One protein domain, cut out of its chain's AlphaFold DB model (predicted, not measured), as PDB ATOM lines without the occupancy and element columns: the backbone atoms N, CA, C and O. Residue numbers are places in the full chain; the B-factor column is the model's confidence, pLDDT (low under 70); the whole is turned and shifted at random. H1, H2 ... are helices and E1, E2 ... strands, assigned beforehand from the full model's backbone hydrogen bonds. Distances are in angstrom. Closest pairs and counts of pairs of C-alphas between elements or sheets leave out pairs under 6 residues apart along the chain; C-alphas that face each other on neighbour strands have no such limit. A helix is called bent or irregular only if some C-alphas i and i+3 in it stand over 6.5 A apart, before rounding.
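This is residues 118 to 197 and 265 to 298 of the 302 residues of the protein "Hypothetical protein" of Pieris macdunnoughi (UniProt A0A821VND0). A long, twisted sheet of five strands is built along E3, with H2 covering part of one face and the helical hairpin of H3 and H4 at the end of the sheet where E3 begins. H3 only grazes the sheet there, and the short H1 is near H3 at that same end. The printed part has 114 residues, with four named helices and five named strands in the order E1, E2, H1, E3, E4, H2, E5, H3, H4; the class is mixed, helices and strands. The sheet is branched: E1, E2 and E4 are antiparallel neighbours of E3, and E5 is the parallel neighbour of E4. The whole is elongated, spanning 53 by 34 by 23 A, and only just loose, close to compact, with a radius of gyration of the C-alphas of 16.1 A.

E1, residues 122 to 126, is antiparallel to E3, residues 146 to 155, with N 125 and O 152 2.9 A apart. E2, residues 130 to 132, is on the same side of E3 and antiparallel to it, with N 130 and O 148 at 2.8 A. On the other side of E3, E4, residues 161 to 167, forms a hairpin with it, with N 151 and O 164 at 2.9 A. E5, residues 187 to 190, is parallel to E4, with N 163 and O 187 at 2.9 A. H2, residues 174 to 179, is on the sheet at a height over the sheet of 8.8 A, over E5 and along the strands, at 13 degrees to E5 on the local plane; the closest C-alphas of H2 and E5 are those of Ile 174 and Val 188, 6.2 A apart. E4, H2 and E5 form a strand-helix-strand unit, two parallel neighbour strands with a helix between them in the chain, with a right-handed crossover. H3, residues 274 to 284, and H4, residues 289 to 296, form a helical hairpin and touch, opposite ways at a shallow tilt of 14 degrees; their closest C-alphas, Lys 284 and Gln 292, are 5.8 A apart. H1, residues 138 to 141, is close to H3 but not clearly touching, with the C-alphas of Asn 140 and Leu 283 closest at 7.1 A. In H2 and H3 every O i to N i+4 pair is within hydrogen-bond range, in H4 2 of 4, and H1 is too short for such a pair.

E1 begins at C-alpha 122, (147.332, 96.834, 155.646). E3 is 29.4 A long, E4 19.8 A, H3 15.1 A and E1 13.0 A. H4 is irregular, but only just: C-alphas 290 and 293 are 6.6 A apart. It ends at C-alpha 296, (137.641, 112.558, 121.572).

The two C-alphas farthest apart, Lys 118 and Asn 285, are 53.9 A apart. Residues 198 to 264 are not printed, and C-alphas 197 and 265 are 4.7 A apart across this cut. Of the links that are printed whole, none is long. The mean pLDDT of the printed part is 84.9, with residues 136, 141 and 169 to 172 under 70.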
ATOM      1  N   LYS A 118     153.739  95.021 165.745       89.25
ATOM      2  CA  LYS A 118     155.042  95.504 165.253       89.25
ATOM      3  C   LYS A 118     155.155  95.390 163.736       89.25
ATOM      4  O   LYS A 118     155.783  96.246 163.121       89.25
ATOM      5  N   GLU A 119     154.499  94.412 163.120       91.00
ATOM      6  CA  GLU A 119     154.492  94.245 161.665       91.00
ATOM      7  C   GLU A 119     153.740  95.368 160.937       91.00
ATOM      8  O   GLU A 119     152.926  96.073 161.530       91.00
ATOM      9  N   PHE A 120     153.991  95.528 159.636       93.12
ATOM     10  CA  PHE A 120     153.142  96.350 158.777       93.12
ATOM     11  C   PHE A 120     151.814  95.632 158.539       93.12
ATOM     12  O   PHE A 120     151.801  94.477 158.112       93.12
ATOM     13  N   VAL A 121     150.703  96.310 158.829       94.38
ATOM     14  CA  VAL A 121     149.362  95.748 158.657       94.38
ATOM     15  C   VAL A 121     148.552  96.670 157.767       94.38
ATOM     16  O   VAL A 121     148.271  97.813 158.125       94.38
ATOM     17  N   PHE A 122     148.153  96.137 156.620       94.62
ATOM     18  CA  PHE A 122     147.332  96.834 155.646       94.62
ATOM     19  C   PHE A 122     145.971  96.154 155.539       94.62
ATOM     20  O   PHE A 122     145.866  94.928 155.570       94.62
ATOM     21  N   SER A 123     144.925  96.964 155.425       93.06
ATOM     22  CA  SER A 123     143.605  96.514 155.000       93.06
ATOM     23  C   SER A 123     143.415  96.940 153.555       93.06
ATOM     24  O   SER A 123     143.445  98.132 153.259       93.06
ATOM     25  N   GLU A 124     143.187  95.977 152.676       92.06
ATOM     26  CA  GLU A 124     143.029  96.219 151.245       92.06
ATOM     27  C   GLU A 124     141.587  95.951 150.816       92.06
ATOM     28  O   GLU A 124     140.938  95.038 151.328       92.06
ATOM     29  N   ASP A 125     141.091  96.757 149.884       88.69
ATOM     30  CA  ASP A 125     139.764  96.624 149.291       88.69
ATOM     31  C   ASP A 125     139.833  97.007 147.809       88.69
ATOM     32  O   ASP A 125     140.295  98.097 147.463       88.69
ATOM     33  N   LEU A 126     139.388  96.115 146.925       85.19
ATOM     34  CA  LEU A 126     139.142  96.453 145.525       85.19
ATOM     35  C   LEU A 126     137.665  96.814 145.418       85.19
ATOM     36  O   LEU A 126     136.811  95.930 145.499       85.19
ATOM     37  N   GLN A 127     137.364  98.105 145.296       77.50
ATOM     38  CA  GLN A 127     135.977  98.544 145.407       77.50
ATOM     39  C   GLN A 127     135.201  98.297 144.108       77.50
ATOM     40  O   GLN A 127     135.744  97.893 143.075       77.50
ATOM     41  N   ALA A 128     133.888  98.516 144.182       75.19
ATOM     42  CA  ALA A 128     133.001  98.382 143.038       75.19
ATOM     43  C   ALA A 128     133.436  99.293 141.880       75.19
ATOM     44  O   ALA A 128     133.808 100.450 142.085       75.19
ATOM     45  N   VAL A 129     133.324  98.766 140.658       82.50
ATOM     46  CA  VAL A 129     133.658  99.487 139.425       82.50
ATOM     47  C   VAL A 129     132.838 100.775 139.334       82.50
ATOM     48  O   VAL A 129     131.608 100.767 139.408       82.50
ATOM     49  N   LEU A 130     133.539 101.890 139.164       84.44
ATOM     50  CA  LEU A 130     132.975 103.210 138.931       84.44
ATOM     51  C   LEU A 130     132.792 103.426 137.418       84.44
ATOM     52  O   LEU A 130     133.497 102.829 136.611       84.44
ATOM     53  N   LEU A 131     131.845 104.274 137.007       84.06
ATOM     54  CA  LEU A 131     131.506 104.484 135.592       84.06
ATOM     55  C   LEU A 131     131.693 105.945 135.165       84.06
ATOM     56  O   LEU A 131     130.935 106.820 135.586       84.06
ATOM     57  N   ALA A 132     132.647 106.198 134.270       80.56
ATOM     58  CA  ALA A 132     132.900 107.501 133.656       80.56
ATOM     59  C   ALA A 132     132.257 107.622 132.252       80.56
ATOM     60  O   ALA A 132     132.306 106.703 131.452       80.56
ATOM     61  N   SER A 133     131.688 108.756 131.857       73.38
ATOM     62  CA  SER A 133     131.459 109.952 132.663       73.38
ATOM     63  C   SER A 133     130.252 109.787 133.588       73.38
ATOM     64  O   SER A 133     129.267 109.098 133.294       73.38
ATOM     65  N   ARG A 134     130.320 110.451 134.742       73.00
ATOM     66  CA  ARG A 134     129.187 110.515 135.656       73.00
ATOM     67  C   ARG A 134     128.163 111.494 135.090       73.00
ATOM     68  O   ARG A 134     128.453 112.671 134.928       73.00
ATOM     69  N   SER A 135     126.951 111.013 134.840       70.31
ATOM     70  CA  SER A 135     125.825 111.845 134.422       70.31
ATOM     71  C   SER A 135     124.565 111.431 135.171       70.31
ATOM     72  O   SER A 135     124.346 110.241 135.402       70.31
ATOM     73  N   ASN A 136     123.753 112.426 135.524       68.38
ATOM     74  CA  ASN A 136     122.442 112.244 136.145       68.38
ATOM     75  C   ASN A 136     121.306 112.187 135.102       68.38
ATOM     76  O   ASN A 136     120.139 112.128 135.478       68.38
ATOM     77  N   VAL A 137     121.623 112.229 133.804       74.56
ATOM     78  CA  VAL A 137     120.631 112.164 132.723       74.56
ATOM     79  C   VAL A 137     120.212 110.709 132.494       74.56
ATOM     80  O   VAL A 137     121.059 109.844 132.265       74.56
ATOM     81  N   SER A 138     118.905 110.438 132.528       71.81
ATOM     82  CA  SER A 138     118.340 109.084 132.411       71.81
ATOM     83  C   SER A 138     118.663 108.404 131.077       71.81
ATOM     84  O   SER A 138     118.945 107.209 131.063       71.81
ATOM     85  N   SER A 139     118.729 109.147 129.968       71.19
ATOM     86  CA  SER A 139     119.147 108.613 128.660       71.19
ATOM     87  C   SER A 139     120.560 108.024 128.680       71.19
ATOM     88  O   SER A 139     120.858 107.092 127.935       71.19
ATOM     89  N   ASN A 140     121.427 108.521 129.569       73.25
ATOM     90  CA  ASN A 140     122.814 108.075 129.698       73.25
ATOM     91  C   ASN A 140     122.927 106.773 130.508       73.25
ATOM     92  O   ASN A 140     124.030 106.260 130.675       73.25
ATOM     93  N   TYR A 141     121.821 106.251 131.049       69.88
ATOM     94  CA  TYR A 141     121.786 104.958 131.734       69.88
ATOM     95  C   TYR A 141     121.993 103.789 130.762       69.88
ATOM     96  O   TYR A 141     122.711 102.849 131.079       69.88
ATOM     97  N   TYR A 142     121.425 103.882 129.555       74.06
ATOM     98  CA  TYR A 142     121.504 102.834 128.528       74.06
ATOM     99  C   TYR A 142     122.767 102.910 127.659       74.06
ATOM    100  O   TYR A 142     122.905 102.150 126.703       74.06
ATOM    101  N   LYS A 143     123.673 103.846 127.959       79.50
ATOM    102  CA  LYS A 143     124.918 104.054 127.218       79.50
ATOM    103  C   LYS A 143     126.068 103.395 127.956       79.50
ATOM    104  O   LYS A 143     126.185 103.532 129.175       79.50
ATOM    105  N   THR A 144     126.917 102.696 127.211       78.00
ATOM    106  CA  THR A 144     128.109 102.065 127.774       78.00
ATOM    107  C   THR A 144     129.046 103.158 128.273       78.00
ATOM    108  O   THR A 144     129.332 104.120 127.562       78.00
ATOM    109  N   LYS A 145     129.486 103.026 129.521       80.94
ATOM    110  CA  LYS A 145     130.382 103.974 130.182       80.94
ATOM    111  C   LYS A 145     131.730 103.326 130.411       80.94
ATOM    112  O   LYS A 145     131.834 102.110 130.537       80.94
ATOM    113  N   LEU A 146     132.729 104.179 130.510       83.69
ATOM    114  CA  LEU A 146     134.099 103.820 130.780       83.69
ATOM    115  C   LEU A 146     134.229 103.272 132.203       83.69
ATOM    116  O   LEU A 146     133.924 103.969 133.175       83.69
ATOM    117  N   CYS A 147     134.685 102.035 132.330       86.31
ATOM    118  CA  CYS A 147     134.859 101.375 133.617       86.31
ATOM    119  C   CYS A 147     136.137 101.858 134.303       86.31
ATOM    120  O   CYS A 147     137.233 101.732 133.759       86.31
ATOM    121  N   VAL A 148     135.992 102.394 135.513       87.00
ATOM    122  CA  VAL A 148     137.065 102.900 136.369       87.00
ATOM    123  C   VAL A 148     137.174 102.006 137.597       87.00
ATOM    124  O   VAL A 148     136.231 101.851 138.368       87.00
ATOM    125  N   HIS A 149     138.341 101.412 137.776       88.00
ATOM    126  CA  HIS A 149     138.690 100.586 138.916       88.00
ATOM    127  C   HIS A 149     139.363 101.432 139.997       88.00
ATOM    128  O   HIS A 149     140.100 102.378 139.708       88.00
ATOM    129  N   ASN A 150     139.122 101.068 141.254       89.50
ATOM    130  CA  ASN A 150     139.755 101.695 142.399       89.50
ATOM    131  C   ASN A 150     140.220 100.648 143.414       89.50
ATOM    132  O   ASN A 150     139.441  99.850 143.936       89.50
ATOM    133  N   TRP A 151     141.513 100.673 143.712       91.12
ATOM    134  CA  TRP A 151     142.121  99.814 144.718       91.12
ATOM    135  C   TRP A 151     142.539 100.649 145.919       91.12
ATOM    136  O   TRP A 151     143.337 101.578 145.802       91.12
ATOM    137  N   CYS A 152     141.958 100.342 147.070       92.44
ATOM    138  CA  CYS A 152     142.160 101.075 148.305       92.44
ATOM    139  C   CYS A 152     143.032 100.265 149.261       92.44
ATOM    140  O   CYS A 152     142.725  99.115 149.566       92.44
ATOM    141  N   ILE A 153     144.076 100.899 149.787       94.12
ATOM    142  CA  ILE A 153     144.939 100.341 150.829       94.12
ATOM    143  C   ILE A 153     144.855 101.259 152.040       94.12
ATOM    144  O   ILE A 153     145.038 102.468 151.933       94.12
ATOM    145  N   TYR A 154     144.567 100.696 153.203       93.44
ATOM    146  CA  TYR A 154     144.533 101.425 154.460       93.44
ATOM    147  C   TYR A 154     145.621 100.901 155.386       93.44
ATOM    148  O   TYR A 154     145.599  99.731 155.773       93.44
ATOM    149  N   ASP A 155     146.554 101.772 155.754       94.00
ATOM    150  CA  ASP A 155     147.575 101.467 156.747       94.00
ATOM    151  C   ASP A 155     146.973 101.588 158.148       94.00
ATOM    152  O   ASP A 155     146.497 102.644 158.579       94.00
ATOM    153  N   MET A 156     146.987 100.469 158.868       92.44
ATOM    154  CA  MET A 156     146.391 100.372 160.190       92.44
ATOM    155  C   MET A 156     147.097 101.232 161.239       92.44
ATOM    156  O   MET A 156     146.428 101.695 162.164       92.44
ATOM    157  N   LYS A 157     148.403 101.477 161.099       90.62
ATOM    158  CA  LYS A 157     149.196 102.223 162.086       90.62
ATOM    159  C   LYS A 157     149.103 103.719 161.871       90.62
ATOM    160  O   LYS A 157     148.710 104.459 162.768       90.62
ATOM    161  N   THR A 158     149.444 104.164 160.667       90.50
ATOM    162  CA  THR A 158     149.432 105.592 160.328       90.50
ATOM    163  C   THR A 158     148.004 106.115 160.188       90.50
ATOM    164  O   THR A 158     147.761 107.310 160.355       90.50
ATOM    165  N   SER A 159     147.021 105.229 159.976       90.62
ATOM    166  CA  SER A 159     145.635 105.575 159.636       90.62
ATOM    167  C   SER A 159     145.497 106.338 158.313       90.62
ATOM    168  O   SER A 159     144.487 107.024 158.069       90.62
ATOM    169  N   ASP A 160     146.509 106.207 157.461       91.69
ATOM    170  CA  ASP A 160     146.541 106.782 156.130       91.69
ATOM    171  C   ASP A 160     145.883 105.823 155.139       91.69
ATOM    172  O   ASP A 160     145.918 104.597 155.273       91.69
ATOM    173  N   GLY A 161     145.187 106.406 154.170       93.31
ATOM    174  CA  GLY A 161     144.508 105.664 153.124       93.31
ATOM    175  C   GLY A 161     145.090 106.041 151.777       93.31
ATOM    176  O   GLY A 161     145.178 107.225 151.464       93.31
ATOM    177  N   TYR A 162     145.378 105.041 150.963       93.94
ATOM    178  CA  TYR A 162     145.812 105.162 149.581       93.94
ATOM    179  C   TYR A 162     144.697 104.651 148.673       93.94
ATOM    180  O   TYR A 162     144.030 103.672 149.005       93.94
ATOM    181  N   CYS A 163     144.462 105.325 147.554       93.06
ATOM    182  CA  CYS A 163     143.483 104.913 146.555       93.06
ATOM    183  C   CYS A 163     144.112 105.028 145.170       93.06
ATOM    184  O   CYS A 163     144.362 106.127 144.678       93.06
ATOM    185  N   PHE A 164     144.360 103.883 144.550       91.50
ATOM    186  CA  PHE A 164     144.910 103.789 143.210       91.50
ATOM    187  C   PHE A 164     143.769 103.675 142.213       91.50
ATOM    188  O   PHE A 164     142.938 102.770 142.310       91.50
ATOM    189  N   LEU A 165     143.722 104.610 141.271       89.31
ATOM    190  CA  LEU A 165     142.695 104.679 140.244       89.31
ATOM    191  C   LEU A 165     143.293 104.358 138.890       89.31
ATOM    192  O   LEU A 165     144.313 104.917 138.506       89.31
ATOM    193  N   TRP A 166     142.605 103.514 138.144       88.50
ATOM    194  CA  TRP A 166     142.838 103.339 136.722       88.50
ATOM    195  C   TRP A 166     141.518 102.978 136.085       88.50
ATOM    196  O   TRP A 166     140.538 102.643 136.740       88.50
ATOM    197  N   ASN A 167     141.467 103.026 134.781       84.38
ATOM    198  CA  ASN A 167     140.294 102.635 134.038       84.38
ATOM    199  C   ASN A 167     140.756 101.950 132.758       84.38
ATOM    200  O   ASN A 167     141.948 101.723 132.543       84.38
ATOM    201  N   GLU A 168     139.809 101.634 131.897       78.81
ATOM    202  CA  GLU A 168     140.137 100.988 130.634       78.81
ATOM    203  C   GLU A 168     140.757 101.921 129.564       78.81
ATOM    204  O   GLU A 168     141.280 101.384 128.592       78.81
ATOM    205  N   ALA A 169     140.772 103.265 129.731       66.81
ATOM    206  CA  ALA A 169     141.252 104.216 128.687       66.81
ATOM    207  C   ALA A 169     141.928 105.555 129.119       66.81
ATOM    208  O   ALA A 169     142.573 106.209 128.307       66.81
ATOM    209  N   GLU A 170     141.832 105.912 130.397       63.75
ATOM    210  CA  GLU A 170     142.206 107.102 131.220       63.75
ATOM    211  C   GLU A 170     140.982 108.006 131.665       63.75
ATOM    212  O   GLU A 170     140.012 108.082 130.927       63.75
ATOM    213  N   ALA A 171     140.786 108.478 132.922       57.38
ATOM    214  CA  ALA A 171     139.585 109.276 133.346       57.38
ATOM    215  C   ALA A 171     139.645 109.916 134.752       57.38
ATOM    216  O   ALA A 171     140.442 109.555 135.610       57.38
ATOM    217  N   GLU A 172     138.708 110.833 135.027       63.31
ATOM    218  CA  GLU A 172     138.684 111.721 136.195       63.31
ATOM    219  C   GLU A 172     137.774 111.239 137.352       63.31
ATOM    220  O   GLU A 172     136.630 111.659 137.511       63.31
ATOM    221  N   TYR A 173     138.306 110.376 138.223       75.56
ATOM    222  CA  TYR A 173     137.675 110.023 139.515       75.56
ATOM    223  C   TYR A 173     138.444 110.515 140.744       75.56
ATOM    224  O   TYR A 173     137.994 110.369 141.884       75.56
ATOM    225  N   ILE A 174     139.583 111.168 140.513       80.00
ATOM    226  CA  ILE A 174     140.529 111.587 141.549       80.00
ATOM    227  C   ILE A 174     139.845 112.485 142.586       80.00
ATOM    228  O   ILE A 174     139.957 112.254 143.789       80.00
ATOM    229  N   THR A 175     139.089 113.487 142.129       80.69
ATOM    230  CA  THR A 175     138.424 114.464 143.004       80.69
ATOM    231  C   THR A 175     137.393 113.815 143.925       80.69
ATOM    232  O   THR A 175     137.261 114.219 145.082       80.69
ATOM    233  N   ILE A 176     136.677 112.798 143.442       81.94
ATOM    234  CA  ILE A 176     135.676 112.074 144.233       81.94
ATOM    235  C   ILE A 176     136.378 111.236 145.301       81.94
ATOM    236  O   ILE A 176     136.030 111.345 146.476       81.94
ATOM    237  N   CYS A 177     137.402 110.469 144.922       84.44
ATOM    238  CA  CYS A 177     138.151 109.636 145.864       84.44
ATOM    239  C   CYS A 177     138.854 110.472 146.942       84.44
ATOM    240  O   CYS A 177     138.790 110.120 148.119       84.44
ATOM    241  N   LYS A 178     139.417 111.638 146.589       85.75
ATOM    242  CA  LYS A 178     139.998 112.574 147.570       85.75
ATOM    243  C   LYS A 178     138.953 113.057 148.581       85.75
ATOM    244  O   LYS A 178     139.241 113.149 149.769       85.75
ATOM    245  N   LYS A 179     137.722 113.326 148.135       84.94
ATOM    246  CA  LYS A 179     136.620 113.815 148.987       84.94
ATOM    247  C   LYS A 179     135.873 112.712 149.747       84.94
ATOM    248  O   LYS A 179     135.069 113.033 150.618       84.94
ATOM    249  N   ALA A 180     136.119 111.433 149.451       84.81
ATOM    250  CA  ALA A 180     135.378 110.314 150.038       84.81
ATOM    251  C   ALA A 180     135.592 110.170 151.556       84.81
ATOM    252  O   ALA A 180     134.700 109.708 152.269       84.81
ATOM    253  N   LYS A 181     136.752 110.598 152.068       79.75
ATOM    254  CA  LYS A 181     137.099 110.524 153.492       79.75
ATOM    255  C   LYS A 181     137.293 111.930 154.062       79.75
ATOM    256  O   LYS A 181     138.190 112.656 153.649       79.75
ATOM    257  N   LYS A 182     136.444 112.311 155.026       79.31
ATOM    258  CA  LYS A 182     136.447 113.658 155.630       79.31
ATOM    259  C   LYS A 182     137.674 113.911 156.516       79.31
ATOM    260  O   LYS A 182     138.220 115.007 156.500       79.31
ATOM    261  N   SER A 183     138.086 112.919 157.304       82.56
ATOM    262  CA  SER A 183     139.281 112.976 158.153       82.56
ATOM    263  C   SER A 183     140.430 112.235 157.477       82.56
ATOM    264  O   SER A 183     140.251 111.088 157.091       82.56
ATOM    265  N   LYS A 184     141.610 112.852 157.343       84.88
ATOM    266  CA  LYS A 184     142.747 112.284 156.589       84.88
ATOM    267  C   LYS A 184     142.332 111.778 155.189       84.88
ATOM    268  O   LYS A 184     142.204 110.559 155.020       84.88
ATOM    269  N   PRO A 185     142.060 112.689 154.232       89.38
ATOM    270  CA  PRO A 185     141.710 112.350 152.851       89.38
ATOM    271  C   PRO A 185     142.625 111.283 152.243       89.38
ATOM    272  O   PRO A 185     143.793 111.190 152.618       89.38
ATOM    273  N   TYR A 186     142.100 110.492 151.303       89.44
ATOM    274  CA  TYR A 186     142.918 109.503 150.603       89.44
ATOM    275  C   TYR A 186     144.052 110.181 149.828       89.44
ATOM    276  O   TYR A 186     143.840 111.195 149.155       89.44
ATOM    277  N   ILE A 187     145.232 109.568 149.871       92.25
ATOM    278  CA  ILE A 187     146.300 109.811 148.909       92.25
ATOM    279  C   ILE A 187     145.874 109.083 147.636       92.25
ATOM    280  O   ILE A 187     145.841 107.854 147.591       92.25
ATOM    281  N   VAL A 188     145.420 109.851 146.647       90.50
ATOM    282  CA  VAL A 188     144.859 109.301 145.410       90.50
ATOM    283  C   VAL A 188     145.863 109.443 144.287       90.50
ATOM    284  O   VAL A 188     146.197 110.568 143.907       90.50
ATOM    285  N   GLU A 189     146.275 108.310 143.736       90.06
ATOM    286  CA  GLU A 189     147.197 108.232 142.611       90.06
ATOM    287  C   GLU A 189     146.481 107.665 141.390       90.06
ATOM    288  O   GLU A 189     145.759 106.668 141.466       90.06
ATOM    289  N   TYR A 190     146.661 108.341 140.259       87.81
ATOM    290  CA  TYR A 190     146.113 107.905 138.988       87.81
ATOM    291  C   TYR A 190     147.166 107.111 138.222       87.81
ATOM    292  O   TYR A 190     148.200 107.658 137.842       87.81
ATOM    293  N   LEU A 191     146.901 105.829 138.001       89.50
ATOM    294  CA  LEU A 191     147.795 104.918 137.303       89.50
ATOM    295  C   LEU A 191     147.474 104.935 135.806       89.50
ATOM    296  O   LEU A 191     146.324 104.762 135.396       89.50
ATOM    297  N   ASN A 192     148.503 105.124 134.985       88.56
ATOM    298  CA  ASN A 192     148.410 105.038 133.529       88.56
ATOM    299  C   ASN A 192     149.032 103.724 133.023       88.56
ATOM    300  O   ASN A 192     149.561 102.930 133.804       88.56
ATOM    301  N   TYR A 193     148.980 103.494 131.709       88.69
ATOM    302  CA  TYR A 193     149.482 102.256 131.101       88.69
ATOM    303  C   TYR A 193     150.959 101.958 131.436       88.69
ATOM    304  O   TYR A 193     151.305 100.789 131.579       88.69
ATOM    305  N   SER A 194     151.791 102.989 131.641       90.50
ATOM    306  CA  SER A 194     153.228 102.850 131.935       90.50
ATOM    307  C   SER A 194     153.535 102.357 133.357       90.50
ATOM    308  O   SER A 194     154.653 101.937 133.647       90.50
ATOM    309  N   TYR A 195     152.549 102.379 134.259       91.62
ATOM    310  CA  TYR A 195     152.710 101.850 135.615       91.62
ATOM    311  C   TYR A 195     152.636 100.318 135.662       91.62
ATOM    312  O   TYR A 195     153.290  99.673 136.486       91.62
ATOM    313  N   PHE A 196     151.803  99.716 134.811       91.00
ATOM    314  CA  PHE A 196     151.497  98.294 134.900       91.00
ATOM    315  C   PHE A 196     152.665  97.458 134.393       91.00
ATOM    316  O   PHE A 196     153.037  97.532 133.225       91.00
ATOM    317  N   LYS A 197     153.207  96.614 135.270       93.00
ATOM    318  CA  LYS A 197     154.295  95.685 134.961       93.00
ATOM    319  C   LYS A 197     153.774  94.286 134.667       93.00
ATOM    320  O   LYS A 197     152.744  93.856 135.185       93.00
ATOM    321  N   LEU A 265     153.651  95.812 131.128       93.81
ATOM    322  CA  LEU A 265     152.499  95.030 130.686       93.81
ATOM    323  C   LEU A 265     151.907  95.604 129.400       93.81
ATOM    324  O   LEU A 265     151.394  94.851 128.572       93.81
ATOM    325  N   TYR A 266     151.979  96.925 129.249       91.06
ATOM    326  CA  TYR A 266     151.443  97.661 128.117       91.06
ATOM    327  C   TYR A 266     152.500  98.626 127.585       91.06
ATOM    328  O   TYR A 266     153.097  99.372 128.353       91.06
ATOM    329  N   ASN A 267     152.679  98.647 126.264       91.19
ATOM    330  CA  ASN A 267     153.591  99.586 125.598       91.19
ATOM    331  C   ASN A 267     152.903 100.914 125.247       91.19
ATOM    332  O   ASN A 267     153.559 101.927 125.028       91.19
ATOM    333  N   GLU A 268     151.573 100.904 125.188       90.44
ATOM    334  CA  GLU A 268     150.742 102.049 124.834       90.44
ATOM    335  C   GLU A 268     149.420 102.016 125.607       90.44
ATOM    336  O   GLU A 268     149.074 101.026 126.264       90.44
ATOM    337  N   ARG A 269     148.661 103.111 125.514       88.69
ATOM    338  CA  ARG A 269     147.305 103.186 126.059       88.69
ATOM    339  C   ARG A 269     146.425 102.093 125.467       88.69
ATOM    340  O   ARG A 269     146.414 101.859 124.260       88.69
ATOM    341  N   ARG A 270     145.629 101.457 126.324       88.19
ATOM    342  CA  ARG A 270     144.706 100.407 125.897       88.19
ATOM    343  C   ARG A 270     143.592 100.992 125.033       88.19
ATOM    344  O   ARG A 270     143.047 102.051 125.340       88.19
ATOM    345  N   LYS A 271     143.249 100.265 123.970       90.94
ATOM    346  CA  LYS A 271     142.110 100.591 123.116       90.94
ATOM    347  C   LYS A 271     140.814 100.175 123.799       90.94
ATOM    348  O   LYS A 271     140.719  99.059 124.312       90.94
ATOM    349  N   ILE A 272     139.827 101.061 123.778       89.94
ATOM    350  CA  ILE A 272     138.448 100.716 124.122       89.94
ATOM    351  C   ILE A 272     137.717 100.147 122.918       89.94
ATOM    352  O   ILE A 272     138.064 100.411 121.766       89.94
ATOM    353  N   THR A 273     136.653  99.402 123.194       90.38
ATOM    354  CA  THR A 273     135.787  98.910 122.125       90.38
ATOM    355  C   THR A 273     135.151 100.072 121.369       90.38
ATOM    356  O   THR A 273     134.801 101.108 121.953       90.38
ATOM    357  N   LYS A 274     134.922  99.877 120.067       90.81
ATOM    358  CA  LYS A 274     134.241 100.865 119.218       90.81
ATOM    359  C   LYS A 274     132.881 101.279 119.782       90.81
ATOM    360  O   LYS A 274     132.514 102.449 119.732       90.81
ATOM    361  N   LYS A 275     132.150 100.332 120.380       90.12
ATOM    362  CA  LYS A 275     130.862 100.591 121.035       90.12
ATOM    363  C   LYS A 275     130.993 101.596 122.181       90.12
ATOM    364  O   LYS A 275     130.241 102.566 122.207       90.12
ATOM    365  N   ILE A 276     131.947 101.382 123.094       87.50
ATOM    366  CA  ILE A 276     132.200 102.308 124.211       87.50
ATOM    367  C   ILE A 276     132.561 103.687 123.661       87.50
ATOM    368  O   ILE A 276     132.012 104.686 124.113       87.50
ATOM    369  N   TYR A 277     133.434 103.749 122.652       91.00
ATOM    370  CA  TYR A 277     133.837 105.018 122.055       91.00
ATOM    371  C   TYR A 277     132.648 105.785 121.457       91.00
ATOM    372  O   TYR A 277     132.462 106.960 121.767       91.00
ATOM    373  N   LEU A 278     131.810 105.123 120.651       90.62
ATOM    374  CA  LEU A 278     130.628 105.732 120.034       90.62
ATOM    375  C   LEU A 278     129.616 106.219 121.075       90.62
ATOM    376  O   LEU A 278     129.108 107.335 120.957       90.62
ATOM    377  N   ASP A 279     129.350 105.414 122.104       89.50
ATOM    378  CA  ASP A 279     128.478 105.817 123.206       89.50
ATOM    379  C   ASP A 279     129.051 107.052 123.921       89.50
ATOM    380  O   ASP A 279     128.331 108.026 124.134       89.50
ATOM    381  N   LEU A 280     130.359 107.087 124.203       87.69
ATOM    382  CA  LEU A 280     131.025 108.251 124.799       87.69
ATOM    383  C   LEU A 280     130.953 109.498 123.905       87.69
ATOM    384  O   LEU A 280     130.749 110.597 124.427       87.69
ATOM    385  N   GLN A 281     131.054 109.356 122.578       89.81
ATOM    386  CA  GLN A 281     130.885 110.487 121.658       89.81
ATOM    387  C   GLN A 281     129.457 111.045 121.696       89.81
ATOM    388  O   GLN A 281     129.278 112.259 121.659       89.81
ATOM    389  N   GLN A 282     128.436 110.197 121.848       87.56
ATOM    390  CA  GLN A 282     127.056 110.665 122.034       87.56
ATOM    391  C   GLN A 282     126.883 111.394 123.373       87.56
ATOM    392  O   GLN A 282     126.155 112.383 123.460       87.56
ATOM    393  N   LEU A 283     127.588 110.943 124.416       83.00
ATOM    394  CA  LEU A 283     127.590 111.588 125.731       83.00
ATOM    395  C   LEU A 283     128.374 112.909 125.755       83.00
ATOM    396  O   LEU A 283     128.125 113.739 126.633       83.00
ATOM    397  N   LYS A 284     129.282 113.132 124.799       83.19
ATOM    398  CA  LYS A 284     130.202 114.281 124.726       83.19
ATOM    399  C   LYS A 284     129.516 115.632 124.855       83.19
ATOM    400  O   LYS A 284     129.984 116.475 125.615       83.19
ATOM    401  N   ASN A 285     128.372 115.801 124.199       78.94
ATOM    402  CA  ASN A 285     127.615 117.055 124.220       78.94
ATOM    403  C   ASN A 285     127.030 117.381 125.604       78.94
ATOM    404  O   ASN A 285     126.755 118.540 125.894       78.94
ATOM    405  N   SER A 286     126.860 116.374 126.465       79.44
ATOM    406  CA  SER A 286     126.386 116.549 127.844       79.44
ATOM    407  C   SER A 286     127.511 116.798 128.857       79.44
ATOM    408  O   SER A 286     127.235 116.997 130.039       79.44
ATOM    409  N   MET A 287     128.774 116.775 128.416       77.00
ATOM    410  CA  MET A 287     129.948 116.936 129.275       77.00
ATOM    411  C   MET A 287     130.542 118.350 129.170       77.00
ATOM    412  O   MET A 287     130.488 118.952 128.090       77.00
ATOM    413  N   PRO A 288     131.164 118.873 130.248       79.38
ATOM    414  CA  PRO A 288     131.917 120.124 130.185       79.38
ATOM    415  C   PRO A 288     132.985 120.078 129.086       79.38
ATOM    416  O   PRO A 288     133.602 119.033 128.861       79.38
ATOM    417  N   ARG A 289     133.201 121.214 128.404       81.06
ATOM    418  CA  ARG A 289     134.089 121.309 127.228       81.06
ATOM    419  C   ARG A 289     135.499 120.794 127.506       81.06
ATOM    420  O   ARG A 289     136.060 120.108 126.657       81.06
ATOM    421  N   ASP A 290     136.011 121.038 128.706       80.69
ATOM    422  CA  ASP A 290     137.367 120.660 129.118       80.69
ATOM    423  C   ASP A 290     137.614 119.145 129.021       80.69
ATOM    424  O   ASP A 290     138.713 118.704 128.689       80.69
ATOM    425  N   TYR A 291     136.572 118.327 129.208       77.44
ATOM    426  CA  TYR A 291     136.670 116.868 129.114       77.44
ATOM    427  C   TYR A 291     136.446 116.333 127.699       77.44
ATOM    428  O   TYR A 291     136.807 115.198 127.395       77.44
ATOM    429  N   GLN A 292     135.859 117.119 126.801       83.56
ATOM    430  CA  GLN A 292     135.496 116.642 125.467       83.56
ATOM    431  C   GLN A 292     136.722 116.269 124.628       83.56
ATOM    432  O   GLN A 292     136.665 115.296 123.873       83.56
ATOM    433  N   ASN A 293     137.827 117.007 124.777       86.38
ATOM    434  CA  ASN A 293     139.083 116.690 124.100       86.38
ATOM    435  C   ASN A 293     139.650 115.347 124.574       86.38
ATOM    436  O   ASN A 293     140.115 114.542 123.772       86.38
ATOM    437  N   TYR A 294     139.551 115.082 125.877       84.62
ATOM    438  CA  TYR A 294     139.981 113.822 126.459       84.62
ATOM    439  C   TYR A 294     139.224 112.634 125.831       84.62
ATOM    440  O   TYR A 294     139.838 111.735 125.262       84.62
ATOM    441  N   TYR A 295     137.887 112.683 125.831       84.94
ATOM    442  CA  TYR A 295     137.055 111.612 125.267       84.94
ATOM    443  C   TYR A 295     137.145 111.487 123.739       84.94
ATOM    444  O   TYR A 295     136.924 110.405 123.200       84.94
ATOM    445  N   GLY A 296     137.454 112.574 123.027       86.31
ATOM    446  CA  GLY A 296     137.641 112.558 121.572       86.31
ATOM    447  C   GLY A 296     138.916 111.843 121.119       86.31
ATOM    448  O   GLY A 296     138.948 111.324 120.012       86.31
ATOM    449  N   ASN A 297     139.937 111.781 121.976       88.31
ATOM    450  CA  ASN A 297     141.245 111.206 121.651       88.31
ATOM    451  C   ASN A 297     141.486 109.841 122.316       88.31
ATOM    452  O   ASN A 297     142.626 109.383 122.401       88.31
ATOM    453  N   LEU A 298     140.431 109.194 122.822       88.94
ATOM    454  CA  LEU A 298     140.546 107.856 123.394       88.94
ATOM    455  C   LEU A 298     140.967 106.852 122.310       88.94
ATOM    456  O   LEU A 298     140.273 106.753 121.292       88.94
TER     457      LEU A 298